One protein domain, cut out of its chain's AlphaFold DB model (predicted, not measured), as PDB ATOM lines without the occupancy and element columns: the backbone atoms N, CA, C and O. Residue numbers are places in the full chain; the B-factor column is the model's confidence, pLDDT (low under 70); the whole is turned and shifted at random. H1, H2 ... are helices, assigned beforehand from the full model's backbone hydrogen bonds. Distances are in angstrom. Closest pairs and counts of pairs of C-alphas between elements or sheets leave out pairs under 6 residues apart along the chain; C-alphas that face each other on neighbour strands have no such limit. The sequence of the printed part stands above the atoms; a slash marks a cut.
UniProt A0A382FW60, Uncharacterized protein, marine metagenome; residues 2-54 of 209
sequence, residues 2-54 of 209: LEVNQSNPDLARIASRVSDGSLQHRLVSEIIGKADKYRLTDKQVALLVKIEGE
ATOM      1  N   LEU A   2     165.874 114.201 160.714       56.88
ATOM      2  CA  LEU A   2     164.646 115.012 160.659       56.88
ATOM      3  C   LEU A   2     164.067 115.116 159.238       56.88
ATOM      4  O   LEU A   2     162.928 114.727 159.036       56.88
ATOM      5  N   GLU A   3     164.875 115.496 158.242       59.25
ATOM      6  CA  GLU A   3     164.429 115.601 156.837       59.25
ATOM      7  C   GLU A   3     163.879 114.279 156.262       59.25
ATOM      8  O   GLU A   3     162.924 114.272 155.492       59.25
ATOM      9  N   VAL A   4     164.435 113.135 156.683       61.16
ATOM     10  CA  VAL A   4     163.995 111.800 156.233       61.16
ATOM     11  C   VAL A   4     162.648 111.435 156.854       61.16
ATOM     12  O   VAL A   4     161.787 110.898 156.167       61.16
ATOM     13  N   ASN A   5     162.429 111.765 158.126       68.19
ATOM     14  CA  ASN A   5     161.139 111.545 158.779       68.19
ATOM     15  C   ASN A   5     160.078 112.559 158.298       68.19
ATOM     16  O   ASN A   5     158.921 112.186 158.141       68.19
ATOM     17  N   GLN A   6     160.472 113.802 157.996       65.69
ATOM     18  CA  GLN A   6     159.603 114.853 157.443       65.69
ATOM     19  C   GLN A   6     159.128 114.553 156.014       65.69
ATOM     20  O   GLN A   6     158.045 114.987 155.635       65.69
ATOM     21  N   SER A   7     159.895 113.780 155.234       77.38
ATOM     22  CA  SER A   7     159.456 113.301 153.914       77.38
ATOM     23  C   SER A   7     158.360 112.228 153.965       77.38
ATOM     24  O   SER A   7     157.752 111.935 152.937       77.38
ATOM     25  N   ASN A   8     158.082 111.641 155.138       83.50
ATOM     26  CA  ASN A   8     157.005 110.670 155.301       83.50
ATOM     27  C   ASN A   8     155.691 111.401 155.662       83.50
ATOM     28  O   ASN A   8     155.587 111.955 156.763       83.50
ATOM     29  N   PRO A   9     154.677 111.400 154.774       85.50
ATOM     30  CA  PRO A   9     153.456 112.181 154.971       85.50
ATOM     31  C   PRO A   9     152.630 111.716 156.178       85.50
ATOM     32  O   PRO A   9     151.986 112.540 156.827       85.50
ATOM     33  N   ASP A  10     152.683 110.428 156.531       87.38
ATOM     34  CA  ASP A  10     151.993 109.900 157.711       87.38
ATOM     35  C   ASP A  10     152.634 110.383 159.007       87.38
ATOM     36  O   ASP A  10     151.930 110.798 159.928       87.38
ATOM     37  N   LEU A  11     153.966 110.398 159.075       87.19
ATOM     38  CA  LEU A  11     154.670 110.938 160.238       87.19
ATOM     39  C   LEU A  11     154.410 112.433 160.417       87.19
ATOM     40  O   LEU A  11     154.170 112.864 161.543       87.19
ATOM     41  N   ALA A  12     154.413 113.209 159.329       87.75
ATOM     42  CA  ALA A  12     154.107 114.637 159.378       87.75
ATOM     43  C   ALA A  12     152.682 114.895 159.901       87.75
ATOM     44  O   ALA A  12     152.476 115.728 160.787       87.75
ATOM     45  N   ARG A  13     151.704 114.123 159.413       89.88
ATOM     46  CA  ARG A  13     150.301 114.184 159.843       89.88
ATOM     47  C   ARG A  13     150.133 113.828 161.324       89.88
ATOM     48  O   ARG A  13     149.510 114.586 162.067       89.88
ATOM     49  N   ILE A  14     150.729 112.723 161.773       88.62
ATOM     50  CA  ILE A  14     150.667 112.265 163.171       88.62
ATOM     51  C   ILE A  14     151.358 113.265 164.105       88.62
ATOM     52  O   ILE A  14     150.816 113.596 165.158       88.62
ATOM     53  N   ALA A  15     152.522 113.792 163.719       88.50
ATOM     54  CA  ALA A  15     153.249 114.788 164.503       88.50
ATOM     55  C   ALA A  15     152.458 116.098 164.662       88.50
ATOM     56  O   ALA A  15     152.436 116.663 165.758       88.50
ATOM     57  N   SER A  16     151.759 116.543 163.609       89.38
ATOM     58  CA  SER A  16     150.857 117.700 163.678       89.38
ATOM     59  C   SER A  16     149.761 117.483 164.718       89.38
ATOM     60  O   SER A  16     149.578 118.326 165.590       89.38
ATOM     61  N   ARG A  17     149.105 116.316 164.695       88.62
ATOM     62  CA  ARG A  17     148.011 115.987 165.622       88.62
ATOM     63  C   ARG A  17     148.447 115.815 167.075       88.62
ATOM     64  O   ARG A  17     147.690 116.085 168.004       88.62
ATOM     65  N   VAL A  18     149.672 115.343 167.298       88.19
ATOM     66  CA  VAL A  18     150.269 115.341 168.642       88.19
ATOM     67  C   VAL A  18     150.518 116.776 169.113       88.19
ATOM     68  O   VAL A  18     150.262 117.086 170.272       88.19
ATOM     69  N   SER A  19     150.995 117.646 168.219       87.06
ATOM     70  CA  SER A  19     151.357 119.034 168.540       87.06
ATOM     71  C   SER A  19     150.138 119.927 168.788       87.06
ATOM     72  O   SER A  19     150.167 120.755 169.694       87.06
ATOM     73  N   ASP A  20     149.061 119.749 168.018       87.56
ATOM     74  CA  ASP A  20     147.795 120.478 168.183       87.56
ATOM     75  C   ASP A  20     146.879 119.880 169.270       87.56
ATOM     76  O   ASP A  20     145.823 120.431 169.580       87.56
ATOM     77  N   GLY A  21     147.294 118.762 169.875       83.25
ATOM     78  CA  GLY A  21     146.578 118.100 170.960       83.25
ATOM     79  C   GLY A  21     145.361 117.274 170.528       83.25
ATOM     80  O   GLY A  21     144.671 116.744 171.400       83.25
ATOM     81  N   SER A  22     145.103 117.117 169.224       84.38
ATOM     82  CA  SER A  22     144.032 116.262 168.682       84.38
ATOM     83  C   SER A  22     144.349 114.759 168.729       84.38
ATOM     84  O   SER A  22     143.473 113.931 168.462       84.38
ATOM     85  N   LEU A  23     145.585 114.385 169.080       81.56
ATOM     86  CA  LEU A  23     146.009 113.013 169.367       81.56
ATOM     87  C   LEU A  23     146.756 112.939 170.707       81.56
ATOM     88  O   LEU A  23     147.975 113.092 170.780       81.56
ATOM     89  N   GLN A  24     146.021 112.647 171.781       83.62
ATOM     90  CA  GLN A  24     146.571 112.519 173.135       83.62
ATOM     91  C   GLN A  24     146.890 111.056 173.461       83.62
ATOM     92  O   GLN A  24     146.156 110.384 174.181       83.62
ATOM     93  N   HIS A  25     147.994 110.539 172.916       82.50
ATOM     94  CA  HIS A  25     148.436 109.167 173.176       82.50
ATOM     95  C   HIS A  25     149.903 109.129 173.612       82.50
ATOM     96  O   HIS A  25     150.806 109.295 172.794       82.50
ATOM     97  N   ARG A  26     150.154 108.829 174.896       84.38
ATOM     98  CA  ARG A  26     151.488 108.881 175.529       84.38
ATOM     99  C   ARG A  26     152.589 108.209 174.704       84.38
ATOM    100  O   ARG A  26     153.630 108.811 174.468       84.38
ATOM    101  N   LEU A  27     152.358 106.978 174.244       81.50
ATOM    102  CA  LEU A  27     153.353 106.240 173.458       81.50
ATOM    103  C   LEU A  27     153.637 106.908 172.105       81.50
ATOM    104  O   LEU A  27     154.780 106.917 171.661       81.50
ATOM    105  N   VAL A  28     152.614 107.479 171.461       87.75
ATOM    106  CA  VAL A  28     152.775 108.163 170.172       87.75
ATOM    107  C   VAL A  28     153.579 109.439 170.393       87.75
ATOM    108  O   VAL A  28     154.563 109.651 169.695       87.75
ATOM    109  N   SER A  29     153.257 110.222 171.425       86.44
ATOM    110  CA  SER A  29     154.015 111.420 171.799       86.44
ATOM    111  C   SER A  29     155.484 111.112 172.120       86.44
ATOM    112  O   SER A  29     156.376 111.817 171.656       86.44
ATOM    113  N   GLU A  30     155.760 110.031 172.859       86.62
ATOM    114  CA  GLU A  30     157.131 109.600 173.169       86.62
ATOM    115  C   GLU A  30     157.911 109.154 171.918       86.62
ATOM    116  O   GLU A  30     159.111 109.418 171.818       86.62
ATOM    117  N   ILE A  31     157.260 108.473 170.969       87.81
ATOM    118  CA  ILE A  31     157.893 108.034 169.716       87.81
ATOM    119  C   ILE A  31     158.143 109.229 168.790       87.81
ATOM    120  O   ILE A  31     159.246 109.350 168.256       87.81
ATOM    121  N   ILE A  32     157.169 110.132 168.645       87.38
ATOM    122  CA  ILE A  32     157.305 111.358 167.846       87.38
ATOM    123  C   ILE A  32     158.423 112.246 168.406       87.38
ATOM    124  O   ILE A  32     159.297 112.649 167.647       87.38
ATOM    125  N   GLY A  33     158.504 112.447 169.725       85.25
ATOM    126  CA  GLY A  33     159.596 113.219 170.340       85.25
ATOM    127  C   GLY A  33     160.990 112.597 170.166       85.25
ATOM    128  O   GLY A  33     162.005 113.280 170.279       85.25
ATOM    129  N   LYS A  34     161.071 111.295 169.867       84.19
ATOM    130  CA  LYS A  34     162.330 110.601 169.547       84.19
ATOM    131  C   LYS A  34     162.646 110.593 168.050       84.19
ATOM    132  O   LYS A  34     163.788 110.291 167.695       84.19
ATOM    133  N   ALA A  35     161.692 110.934 167.183       81.75
ATOM    134  CA  ALA A  35     161.877 110.953 165.732       81.75
ATOM    135  C   ALA A  35     162.890 112.022 165.277       81.75
ATOM    136  O   ALA A  35     163.517 111.872 164.231       81.75
ATOM    137  N   ASP A  36     163.151 113.047 166.088       70.12
ATOM    138  CA  ASP A  36     164.213 114.024 165.806       70.12
ATOM    139  C   ASP A  36     165.616 113.417 165.920       70.12
ATOM    140  O   ASP A  36     166.558 113.823 165.235       70.12
ATOM    141  N   LYS A  37     165.747 112.389 166.765       77.56
ATOM    142  CA  LYS A  37     167.010 111.718 167.079       77.56
ATOM    143  C   LYS A  37     167.193 110.394 166.338       77.56
ATOM    144  O   LYS A  37     168.330 109.948 166.194       77.56
ATOM    145  N   TYR A  38     166.114 109.771 165.864       80.50
ATOM    146  CA  TYR A  38     166.138 108.450 165.229       80.50
ATOM    147  C   TYR A  38     165.267 108.396 163.971       80.50
ATOM    148  O   TYR A  38     164.126 108.857 163.967       80.50
ATOM    149  N   ARG A  39     165.776 107.771 162.902       83.50
ATOM    150  CA  ARG A  39     164.960 107.427 161.731       83.50
ATOM    151  C   ARG A  39     163.974 106.328 162.118       83.50
ATOM    152  O   ARG A  39     164.396 105.269 162.582       83.50
ATOM    153  N   LEU A  40     162.686 106.573 161.902       86.19
ATOM    154  CA  LEU A  40     161.666 105.550 162.099       86.19
ATOM    155  C   LEU A  40     161.648 104.604 160.894       86.19
ATOM    156  O   LEU A  40     161.808 105.017 159.747       86.19
ATOM    157  N   THR A  41     161.492 103.314 161.169       84.62
ATOM    158  CA  THR A  41     161.303 102.279 160.143       84.62
ATOM    159  C   THR A  41     159.863 102.282 159.641       84.62
ATOM    160  O   THR A  41     158.954 102.635 160.391       84.62
ATOM    161  N   ASP A  42     159.624 101.787 158.426       80.62
ATOM    162  CA  ASP A  42     158.273 101.701 157.844       80.62
ATOM    163  C   ASP A  42     157.292 100.927 158.741       80.62
ATOM    164  O   ASP A  42     156.129 101.296 158.868       80.62
ATOM    165  N   LYS A  43     157.777  99.901 159.458       79.00
ATOM    166  CA  LYS A  43     156.978  99.152 160.444       79.00
ATOM    167  C   LYS A  43     156.567 100.007 161.643       79.00
ATOM    168  O   LYS A  43     155.461  99.855 162.153       79.00
ATOM    169  N   GLN A  44     157.453 100.884 162.111       85.06
ATOM    170  CA  GLN A  44     157.140 101.814 163.198       85.06
ATOM    171  C   GLN A  44     156.154 102.885 162.728       85.06
ATOM    172  O   GLN A  44     155.228 103.195 163.468       85.06
ATOM    173  N   VAL A  45     156.290 103.387 161.496       87.44
ATOM    174  CA  VAL A  45     155.316 104.320 160.906       87.44
ATOM    175  C   VAL A  45     153.941 103.663 160.770       87.44
ATOM    176  O   VAL A  45     152.955 104.219 161.243       87.44
ATOM    177  N   ALA A  46     153.875 102.444 160.227       83.50
ATOM    178  CA  ALA A  46     152.627 101.696 160.087       83.50
ATOM    179  C   ALA A  46     151.930 101.446 161.437       83.50
ATOM    180  O   ALA A  46     150.708 101.533 161.538       83.50
ATOM    181  N   LEU A  47     152.703 101.182 162.498       84.31
ATOM    182  CA  LEU A  47     152.167 101.060 163.853       84.31
ATOM    183  C   LEU A  47     151.553 102.380 164.350       84.31
ATOM    184  O   LEU A  47     150.482 102.353 164.950       84.31
ATOM    185  N   LEU A  48     152.203 103.520 164.101       88.75
ATOM    186  CA  LEU A  48     151.679 104.831 164.501       88.75
ATOM    187  C   LEU A  48     150.389 105.183 163.748       88.75
ATOM    188  O   LEU A  48     149.443 105.646 164.376       88.75
ATOM    189  N   VAL A  49     150.322 104.898 162.442       88.12
ATOM    190  CA  VAL A  49     149.103 105.073 161.626       88.12
ATOM    191  C   VAL A  49     147.951 104.231 162.175       88.12
ATOM    192  O   VAL A  49     146.824 104.713 162.279       88.12
ATOM    193  N   LYS A  50     148.229 102.989 162.587       84.44
ATOM    194  CA  LYS A  50     147.222 102.122 163.208       84.44
ATOM    195  C   LYS A  50     146.698 102.704 164.524       84.44
ATOM    196  O   LYS A  50     145.490 102.795 164.700       84.44
ATOM    197  N   ILE A  51     147.598 103.129 165.415       81.75
ATOM    198  CA  ILE A  51     147.227 103.717 166.716       81.75
ATOM    199  C   ILE A  51     146.426 105.011 166.529       81.75
ATOM    200  O   ILE A  51     145.542 105.311 167.317       81.75
ATOM    201  N   GLU A  52     146.727 105.785 165.492       83.00
ATOM    202  CA  GLU A  52     146.014 107.019 165.185       83.00
ATOM    203  C   GLU A  52     144.601 106.785 164.615       83.00
ATOM    204  O   GLU A  52     143.686 107.565 164.899       83.00
ATOM    205  N   GLY A  53     144.424 105.747 163.788       73.75
ATOM    206  CA  GLY A  53     143.119 105.349 163.250       73.75
ATOM    207  C   GLY A  53     142.200 104.720 164.303       73.75
ATOM    208  O   GLY A  53     140.976 104.783 164.181       73.75
ATOM    209  N   GLU A  54     142.777 104.156 165.361       71.94
ATOM    210  CA  GLU A  54     142.056 103.670 166.533       71.94
ATOM    211  C   GLU A  54     141.707 104.869 167.443       71.94
ATOM    212  O   GLU A  54     142.564 105.446 168.106       71.94
TER     213      GLU A  54
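AT A GLANCE: This is residues 2 to 54 of the 209 residues of an uncharacterized protein of marine metagenome (UniProt A0A382FW60). The longest helix, H4, forms one corner of a small triangle of three helices, with H2 and H3 at the other two corners and their lines crossed at clear angles rather than side by side. The short helix H1 sits at one end of this trio, near Ala 12 of H2 and Ala 35 of H3. The printed part has 53 residues, with four named helices in the order H1, H2, H3, H4 and no named strand; the class is all helix. The whole is compact, with a radius of gyration of the C-alphas of 9.9 A, and rounded, with spans of 24 by 19 by 17 A.

HOW THE PARTS SIT: H4, residues 42 to 53, touches H2, residues 9 to 19, at a steep tilt of 51 degrees, the same way; their closest C-alphas, of Leu 11 and Val 45, are 6.7 A apart. H4 and H3, residues 26 to 35, are close but not clearly touching, opposite ways at 36 degrees, only just steep; the closest C-alphas, of Val 28 and Leu 48, are 6.7 A apart. H2 and H3 only just touch, with 3 pairs of C-alphas within 8 A, the closest being Val 18 and Ser 29 at 6.3 A; they run opposite ways at a steep tilt of 59 degrees. H1, residues 2 to 6, and H2 touch only at the corner, and only just, with 3 pairs of C-alphas within 8 A; the closest are Gln 6 and Ala 12, at 5.8 A. H1 and H4 are apart. In H1, H2, H3 and H4 every O i to N i+4 pair is within hydrogen-bond range.

IN THESE COORDINATES: H4 measures 16.5 A from C-alpha 42 to C-alpha 53, which is at (143.119, 105.349, 163.250). H2 measures 15.3 A, H3 14.4 A and H1 6.0 A; H1 begins at C-alpha 2, (164.646, 115.012, 160.659).

THE WHOLE: The C-alphas farthest apart, of Glu 3 and Glu 54, are 27.1 A apart. The printed part has no cut and no long link. Residues 2 to 6 have pLDDT under 70.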